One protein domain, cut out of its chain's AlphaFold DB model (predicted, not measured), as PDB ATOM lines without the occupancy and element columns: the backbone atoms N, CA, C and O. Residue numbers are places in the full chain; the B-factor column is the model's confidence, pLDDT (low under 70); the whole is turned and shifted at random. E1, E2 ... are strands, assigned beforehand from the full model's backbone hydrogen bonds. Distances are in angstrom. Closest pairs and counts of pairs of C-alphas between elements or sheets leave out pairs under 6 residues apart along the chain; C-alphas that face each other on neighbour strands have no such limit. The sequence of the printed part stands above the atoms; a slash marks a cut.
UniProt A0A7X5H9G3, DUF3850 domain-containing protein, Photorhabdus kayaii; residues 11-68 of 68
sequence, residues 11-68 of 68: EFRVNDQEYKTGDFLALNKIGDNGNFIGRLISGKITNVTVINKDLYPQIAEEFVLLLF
ATOM      1  N   GLU A  11     -24.618 -48.544  24.877       93.44
ATOM      2  CA  GLU A  11     -23.993 -47.317  25.359       93.44
ATOM      3  C   GLU A  11     -24.824 -46.095  25.006       93.44
ATOM      4  O   GLU A  11     -25.324 -45.959  23.895       93.44
ATOM      5  N   PHE A  12     -24.947 -45.200  25.979       92.12
ATOM      6  CA  PHE A  12     -25.589 -43.907  25.824       92.12
ATOM      7  C   PHE A  12     -24.510 -42.868  25.508       92.12
ATOM      8  O   PHE A  12     -23.537 -42.747  26.256       92.12
ATOM      9  N   ARG A  13     -24.653 -42.157  24.389       92.88
ATOM     10  CA  ARG A  13     -23.676 -41.176  23.903       92.88
ATOM     11  C   ARG A  13     -24.368 -39.918  23.413       92.88
ATOM     12  O   ARG A  13     -25.489 -39.979  22.919       92.88
ATOM     13  N   VAL A  14     -23.663 -38.799  23.520       91.69
ATOM     14  CA  VAL A  14     -23.965 -37.605  22.729       91.69
ATOM     15  C   VAL A  14     -23.803 -37.974  21.257       91.69
ATOM     16  O   VAL A  14     -22.866 -38.688  20.910       91.69
ATOM     17  N   ASN A  15     -24.710 -37.532  20.397       92.06
ATOM     18  CA  ASN A  15     -24.660 -37.797  18.964       92.06
ATOM     19  C   ASN A  15     -23.838 -36.736  18.212       92.06
ATOM     20  O   ASN A  15     -24.311 -36.137  17.252       92.06
ATOM     21  N   ASP A  16     -22.610 -36.482  18.659       91.38
ATOM     22  CA  ASP A  16     -21.692 -35.491  18.075       91.38
ATOM     23  C   ASP A  16     -20.891 -36.027  16.871       91.38
ATOM     24  O   ASP A  16     -20.207 -35.269  16.186       91.38
ATOM     25  N   GLN A  17     -20.979 -37.334  16.614       90.81
ATOM     26  CA  GLN A  17     -20.209 -38.056  15.593       90.81
ATOM     27  C   GLN A  17     -21.082 -38.705  14.508       90.81
ATOM     28  O   GLN A  17     -20.559 -39.441  13.675       90.81
ATOM     29  N   GLU A  18     -22.396 -38.445  14.509       91.75
ATOM     30  CA  GLU A  18     -23.362 -39.015  13.556       91.75
ATOM     31  C   GLU A  18     -23.261 -40.550  13.422       91.75
ATOM     32  O   GLU A  18     -23.138 -41.085  12.317       91.75
ATOM     33  N   TYR A  19     -23.305 -41.265  14.551       94.88
ATOM     34  CA  TYR A  19     -23.140 -42.723  14.596       94.88
ATOM     35  C   TYR A  19     -24.130 -43.471  13.693       94.88
ATOM     36  O   TYR A  19     -25.323 -43.151  13.653       94.88
ATOM     37  N   LYS A  20     -23.664 -44.532  13.024       96.12
ATOM     38  CA  LYS A  20     -24.475 -45.360  12.119       96.12
ATOM     39  C   LYS A  20     -24.376 -46.842  12.461       96.12
ATOM     40  O   LYS A  20     -23.361 -47.352  12.935       96.12
ATOM     41  N   THR A  21     -25.448 -47.575  12.165       96.88
ATOM     42  CA  THR A  21     -25.403 -49.042  12.162       96.88
ATOM     43  C   THR A  21     -24.328 -49.513  11.188       96.88
ATOM     44  O   THR A  21     -24.325 -49.128  10.022       96.88
ATOM     45  N   GLY A  22     -23.448 -50.393  11.656       96.38
ATOM     46  CA  GLY A  22     -22.309 -50.882  10.887       96.38
ATOM     47  C   GLY A  22     -20.969 -50.300  11.324       96.38
ATOM     48  O   GLY A  22     -19.959 -50.973  11.114       96.38
ATOM     49  N   ASP A  23     -20.971 -49.130  11.968       96.25
ATOM     50  CA  ASP A  23     -19.763 -48.507  12.504       96.25
ATOM     51  C   ASP A  23     -19.156 -49.349  13.631       96.25
ATOM     52  O   ASP A  23     -19.819 -50.187  14.250       96.25
ATOM     53  N   PHE A  24     -17.878 -49.114  13.920       94.06
ATOM     54  CA  PHE A  24     -17.190 -49.717  15.058       94.06
ATOM     55  C   PHE A  24     -16.950 -48.668  16.134       94.06
ATOM     56  O   PHE A  24     -16.353 -47.625  15.878       94.06
ATOM     57  N   LEU A  25     -17.362 -48.985  17.359       92.88
ATOM     58  CA  LEU A  25     -17.054 -48.186  18.534       92.88
ATOM     59  C   LEU A  25     -15.873 -48.814  19.268       92.88
ATOM     60  O   LEU A  25     -15.956 -49.962  19.705       92.88
ATOM     61  N   ALA A  26     -14.789 -48.056  19.422       91.62
ATOM     62  CA  ALA A  26     -13.641 -48.435  20.234       91.62
ATOM     63  C   ALA A  26     -13.670 -47.693  21.578       91.62
ATOM     64  O   ALA A  26     -13.745 -46.466  21.632       91.62
ATOM     65  N   LEU A  27     -13.600 -48.447  22.670       90.38
ATOM     66  CA  LEU A  27     -13.666 -47.962  24.041       90.38
ATOM     67  C   LEU A  27     -12.340 -48.227  24.748       90.38
ATOM     68  O   LEU A  27     -11.928 -49.375  24.938       90.38
ATOM     69  N   ASN A  28     -11.688 -47.148  25.173       91.81
ATOM     70  CA  ASN A  28     -10.517 -47.221  26.036       91.81
ATOM     71  C   ASN A  28     -10.943 -47.520  27.471       91.81
ATOM     72  O   ASN A  28     -11.826 -46.866  28.025       91.81
ATOM     73  N   LYS A  29     -10.277 -48.486  28.099       89.94
ATOM     74  CA  LYS A  29     -10.458 -48.760  29.518       89.94
ATOM     75  C   LYS A  29      -9.731 -47.703  30.339       89.94
ATOM     76  O   LYS A  29      -8.508 -47.568  30.259       89.94
ATOM     77  N   ILE A  30     -10.504 -47.000  31.152       90.12
ATOM     78  CA  ILE A  30     -10.014 -46.052  32.145       90.12
ATOM     79  C   ILE A  30     -10.051 -46.745  33.511       90.12
ATOM     80  O   ILE A  30     -11.024 -47.425  33.834       90.12
ATOM     81  N   GLY A  31      -8.954 -46.658  34.259       89.31
ATOM     82  CA  GLY A  31      -8.849 -47.182  35.618       89.31
ATOM     83  C   GLY A  31      -9.509 -46.258  36.638       89.31
ATOM     84  O   GLY A  31      -9.854 -45.121  36.328       89.31
ATOM     85  N   ASP A  32      -9.630 -46.723  37.880       90.38
ATOM     86  CA  ASP A  32     -10.326 -45.986  38.950       90.38
ATOM     87  C   ASP A  32      -9.654 -44.646  39.303       90.38
ATOM     88  O   ASP A  32     -10.284 -43.736  39.832       90.38
ATOM     89  N   ASN A  33      -8.371 -44.498  38.970       93.00
ATOM     90  CA  ASN A  33      -7.608 -43.259  39.104       93.00
ATOM     91  C   ASN A  33      -7.777 -42.294  37.912       93.00
ATOM     92  O   ASN A  33      -7.038 -41.317  37.818       93.00
ATOM     93  N   GLY A  34      -8.682 -42.588  36.975       89.38
ATOM     94  CA  GLY A  34      -8.913 -41.786  35.774       89.38
ATOM     95  C   GLY A  34      -7.873 -41.980  34.667       89.38
ATOM     96  O   GLY A  34      -7.993 -41.364  33.611       89.38
ATOM     97  N   ASN A  35      -6.870 -42.843  34.860       93.31
ATOM     98  CA  ASN A  35      -5.817 -43.045  33.870       93.31
ATOM     99  C   ASN A  35      -6.172 -44.145  32.874       93.31
ATOM    100  O   ASN A  35      -6.796 -45.153  33.210       93.31
ATOM    101  N   PHE A  36      -5.705 -43.980  31.638       88.50
ATOM    102  CA  PHE A  36      -5.744 -45.042  30.643       88.50
ATOM    103  C   PHE A  36      -4.871 -46.218  31.088       88.50
ATOM    104  O   PHE A  36      -3.702 -46.033  31.423       88.50
ATOM    105  N   ILE A  37      -5.422 -47.433  31.060       90.75
ATOM    106  CA  ILE A  37      -4.705 -48.632  31.527       90.75
ATOM    107  C   ILE A  37      -4.225 -49.546  30.392       90.75
ATOM    108  O   ILE A  37      -3.960 -50.725  30.616       90.75
ATOM    109  N   GLY A  38      -4.133 -49.034  29.160       89.00
ATOM    110  CA  GLY A  38      -3.551 -49.780  28.037       89.00
ATOM    111  C   GLY A  38      -4.471 -50.818  27.387       89.00
ATOM    112  O   GLY A  38      -4.005 -51.597  26.563       89.00
ATOM    113  N   ARG A  39      -5.764 -50.861  27.741       87.00
ATOM    114  CA  ARG A  39      -6.727 -51.831  27.189       87.00
ATOM    115  C   ARG A  39      -7.800 -51.134  26.362       87.00
ATOM    116  O   ARG A  39      -8.379 -50.146  26.806       87.00
ATOM    117  N   LEU A  40      -8.087 -51.710  25.200       89.94
ATOM    118  CA  LEU A  40      -9.107 -51.257  24.262       89.94
ATOM    119  C   LEU A  40     -10.075 -52.405  23.973       89.94
ATOM    120  O   LEU A  40      -9.660 -53.552  23.815       89.94
ATOM    121  N   ILE A  41     -11.362 -52.086  23.922       89.06
ATOM    122  CA  ILE A  41     -12.440 -52.998  23.527       89.06
ATOM    123  C   ILE A  41     -13.118 -52.369  22.322       89.06
ATOM    124  O   ILE A  41     -13.327 -51.160  22.317       89.06
ATOM    125  N   SER A  42     -13.474 -53.157  21.313       90.38
ATOM    126  CA  SER A  42     -14.262 -52.654  20.189       90.38
ATOM    127  C   SER A  42     -15.490 -53.516  19.946       90.38
ATOM    128  O   SER A  42     -15.455 -54.726  20.171       90.38
ATOM    129  N   GLY A  43     -16.575 -52.881  19.516       90.62
ATOM    130  CA  GLY A  43     -17.835 -53.529  19.175       90.62
ATOM    131  C   GLY A  43     -18.433 -52.899  17.925       90.62
ATOM    132  O   GLY A  43     -18.303 -51.693  17.709       90.62
ATOM    133  N   LYS A  44     -19.069 -53.721  17.087       95.38
ATOM    134  CA  LYS A  44     -19.803 -53.236  15.918       95.38
ATOM    135  C   LYS A  44     -21.171 -52.738  16.365       95.38
ATOM    136  O   LYS A  44     -21.916 -53.488  16.986       95.38
ATOM    137  N   ILE A  45     -21.525 -51.516  15.995       96.69
ATOM    138  CA  ILE A  45     -22.840 -50.951  16.269       96.69
ATOM    139  C   ILE A  45     -23.877 -51.689  15.419       96.69
ATOM    140  O   ILE A  45     -23.838 -51.666  14.186       96.69
ATOM    141  N   THR A  46     -24.810 -52.363  16.081       97.19
ATOM    142  CA  THR A  46     -25.903 -53.111  15.449       97.19
ATOM    143  C   THR A  46     -27.163 -52.263  15.306       97.19
ATOM    144  O   THR A  46     -27.931 -52.451  14.362       97.19
ATOM    145  N   ASN A  47     -27.363 -51.287  16.193       97.56
ATOM    146  CA  ASN A  47     -28.493 -50.369  16.143       97.56
ATOM    147  C   ASN A  47     -28.136 -49.015  16.770       97.56
ATOM    148  O   ASN A  47     -27.388 -48.956  17.748       97.56
ATOM    149  N   VAL A  48     -28.699 -47.950  16.199       96.94
ATOM    150  CA  VAL A  48     -28.633 -46.580  16.712       96.94
ATOM    151  C   VAL A  48     -30.061 -46.100  16.935       96.94
ATOM    152  O   VAL A  48     -30.859 -46.063  16.000       96.94
ATOM    153  N   THR A  49     -30.384 -45.729  18.170       96.12
ATOM    154  CA  THR A  49     -31.688 -45.163  18.530       96.12
ATOM    155  C   THR A  49     -31.501 -43.734  19.015       96.12
ATOM    156  O   THR A  49     -30.849 -43.516  20.035       96.12
ATOM    157  N   VAL A  50     -32.082 -42.764  18.306       93.31
ATOM    158  CA  VAL A  50     -32.115 -41.362  18.749       93.31
ATOM    159  C   VAL A  50     -33.044 -41.236  19.947       93.31
ATOM    160  O   VAL A  50     -34.159 -41.760  19.951       93.31
ATOM    161  N   ILE A  51     -32.577 -40.538  20.971       90.62
ATOM    162  CA  ILE A  51     -33.330 -40.308  22.194       90.62
ATOM    163  C   ILE A  51     -34.068 -38.986  22.059       90.62
ATOM    164  O   ILE A  51     -33.483 -37.960  21.719       90.62
ATOM    165  N   ASN A  52     -35.376 -39.019  22.319       88.56
ATOM    166  CA  ASN A  52     -36.202 -37.829  22.221       88.56
ATOM    167  C   ASN A  52     -35.792 -36.813  23.301       88.56
ATOM    168  O   ASN A  52     -36.043 -37.030  24.487       88.56
ATOM    169  N   LYS A  53     -35.199 -35.696  22.871       85.62
ATOM    170  CA  LYS A  53     -34.781 -34.591  23.742       85.62
ATOM    171  C   LYS A  53     -35.933 -33.963  24.528       85.62
ATOM    172  O   LYS A  53     -35.714 -33.479  25.631       85.62
ATOM    173  N   ASP A  54     -37.164 -34.036  24.019       87.44
ATOM    174  CA  ASP A  54     -38.343 -33.483  24.697       87.44
ATOM    175  C   ASP A  54     -38.653 -34.232  26.004       87.44
ATOM    176  O   ASP A  54     -39.278 -33.681  26.908       87.44
ATOM    177  N   LEU A  55     -38.190 -35.483  26.132       85.44
ATOM    178  CA  LEU A  55     -38.288 -36.258  27.373       85.44
ATOM    179  C   LEU A  55     -37.252 -35.828  28.423       85.44
ATOM    180  O   LEU A  55     -37.390 -36.180  29.595       85.44
ATOM    181  N   TYR A  56     -36.219 -35.082  28.018       83.38
ATOM    182  CA  TYR A  56     -35.075 -34.708  28.849       83.38
ATOM    183  C   TYR A  56     -34.726 -33.221  28.675       83.38
ATOM    184  O   TYR A  56     -33.629 -32.890  28.222       83.38
ATOM    185  N   PRO A  57     -35.629 -32.300  29.066       82.31
ATOM    186  CA  PRO A  57     -35.470 -30.861  28.833       82.31
ATOM    187  C   PRO A  57     -34.241 -30.244  29.520       82.31
ATOM    188  O   PRO A  57     -33.822 -29.145  29.169       82.31
ATOM    189  N   GLN A  58     -33.655 -30.932  30.503       85.62
ATOM    190  CA  GLN A  58     -32.439 -30.515  31.198       85.62
ATOM    191  C   GLN A  58     -31.147 -30.719  30.393       85.62
ATOM    192  O   GLN A  58     -30.083 -30.334  30.876       85.62
ATOM    193  N   ILE A  59     -31.207 -31.336  29.208       82.00
ATOM    194  CA  ILE A  59     -30.025 -31.592  28.382       82.00
ATOM    195  C   ILE A  59     -30.179 -30.916  27.019       82.00
ATOM    196  O   ILE A  59     -31.184 -31.085  26.337       82.00
ATOM    197  N   ALA A  60     -29.180 -30.114  26.640       83.38
ATOM    198  CA  ALA A  60     -29.198 -29.331  25.402       83.38
ATOM    199  C   ALA A  60     -28.734 -30.126  24.169       83.38
ATOM    200  O   ALA A  60     -29.016 -29.737  23.038       83.38
ATOM    201  N   GLU A  61     -28.003 -31.215  24.393       88.00
ATOM    202  CA  GLU A  61     -27.388 -32.034  23.351       88.00
ATOM    203  C   GLU A  61     -28.337 -33.143  22.872       88.00
ATOM    204  O   GLU A  61     -29.232 -33.583  23.597       88.00
ATOM    205  N   GLU A  62     -28.132 -33.622  21.646       90.38
ATOM    206  CA  GLU A  62     -28.826 -34.806  21.137       90.38
ATOM    207  C   GLU A  62     -28.107 -36.076  21.594       90.38
ATOM    208  O   GLU A  62     -26.884 -36.172  21.500       90.38
ATOM    209  N   PHE A  63     -28.864 -37.071  22.057       92.25
ATOM    210  CA  PHE A  63     -28.317 -38.343  22.533       92.25
ATOM    211  C   PHE A  63     -28.787 -39.511  21.685       92.25
ATOM    212  O   PHE A  63     -29.893 -39.524  21.142       92.25
ATOM    213  N   VAL A  64     -27.946 -40.536  21.639       94.81
ATOM    214  CA  VAL A  64     -28.227 -41.816  21.005       94.81
ATOM    215  C   VAL A  64     -27.918 -42.964  21.952       94.81
ATOM    216  O   VAL A  64     -26.971 -42.926  22.743       94.81
ATOM    217  N   LEU A  65     -28.719 -44.018  21.839       95.19
ATOM    218  CA  LEU A  65     -28.407 -45.332  22.373       95.19
ATOM    219  C   LEU A  65     -27.799 -46.181  21.254       95.19
ATOM    220  O   LEU A  65     -28.438 -46.421  20.229       95.19
ATOM    221  N   LEU A  66     -26.569 -46.632  21.468       96.00
ATOM    222  CA  LEU A  66     -25.819 -47.501  20.569       96.00
ATOM    223  C   LEU A  66     -25.882 -48.926  21.111       96.00
ATOM    224  O   LEU A  66     -25.504 -49.146  22.259       96.00
ATOM    225  N   LEU A  67     -26.345 -49.885  20.314       95.00
ATOM    226  CA  LEU A  67     -26.319 -51.312  20.654       95.00
ATOM    227  C   LEU A  67     -25.160 -52.010  19.942       95.00
ATOM    228  O   LEU A  67     -24.868 -51.682  18.791       95.00
ATOM    229  N   PHE A  68     -24.540 -52.993  20.596       89.50
ATOM    230  CA  PHE A  68     -23.413 -53.777  20.073       89.50
ATOM    231  C   PHE A  68     -23.484 -55.245  20.488       89.50
ATOM    232  O   PHE A  68     -24.037 -55.533  21.576       89.50
TER     233      PHE A  68
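What this domain is: This is residues 11 to 68 of the 68 residues of the protein "DUF3850 domain-containing protein" of Photorhabdus kayaii (UniProt A0A7X5H9G3). The model is an open V of two antiparallel sheets: one arm is the hairpin of E2 and E3, the other a three-stranded sheet of E1, E5 and E4. The links of residues 15 to 23 and residues 45 to 46 run between the arms, and residues 54 to 60, in the loop from E4 to E5, stick out at the far end of the three-stranded arm. The printed part has 58 residues with no named helix and five named strands, E1 to E5 in order along the chain. The larger sheet has the order E1, E5, E4, the smaller E2, E3, and the class is all strand, with 30 of the 58 residues in named elements. The whole is loose, with a radius of gyration of the C-alphas of 13.5 A, and flat, with spans of 38 by 28 by 15 A.

Where its parts are: E1 is residues 11 to 14, 10.1 A long from first to last C-alpha, and begins at C-alpha 11, (-23.993, -47.317, 25.359). E2, residues 24 to 30, is 18.9 A long. E3, residues 36 to 44, is the longest strand by residues; it measures 21.9 A and bends by 61 degrees at residue 39, with C-alpha 39 at (-6.727, -51.831, 27.189). E4, residues 47 to 51, is 12.7 A long. E5, residues 63 to 67, is 13.3 A long and ends at C-alpha 67, (-26.319, -51.312, 20.654).

How they stand to each other: In the three-stranded sheet E5 is the inner strand, and E1 and E4 are the edge strands. E1 and E5 are antiparallel at 151 degrees; C-alphas 14 and 63 face each other at 4.4 A, and N 13 and O 64 are within hydrogen-bond range at 2.9 A. E4 and E5 form a hairpin, antiparallel at 156 degrees; C-alphas 50 and 64 face each other at 4.5 A, and N 65 and O 49 are 2.8 A apart, within hydrogen-bond range. E2 and E3 form the other hairpin, antiparallel at 157 degrees; C-alphas 26 and 42 face each other at 4.3 A, and N 27 and O 41 are within hydrogen-bond range at 2.7 A. E3 and E5 are only just apart, with their closest C-alphas at 8.3 A. E2 is apart from E1, E4 and E5, and E3 is apart from E1 and E4.

The domain as a whole: The two C-alphas farthest apart, those of Gly 38 and Asp 54, are 38.6 A from each other, while those of Glu 11 and Phe 68 are 8.4 A apart. The printed part has no cut and ends at Phe 68, the chain's last residue. The link from E4 to E5 is long, with 11 residues, and within it residues 54 to 60 stand free. The link from E1 to E2 is short, and those from E2 to E3 and from E3 to E4 are tight. The mean pLDDT of the printed part is 91.3, and no printed residue is under 70.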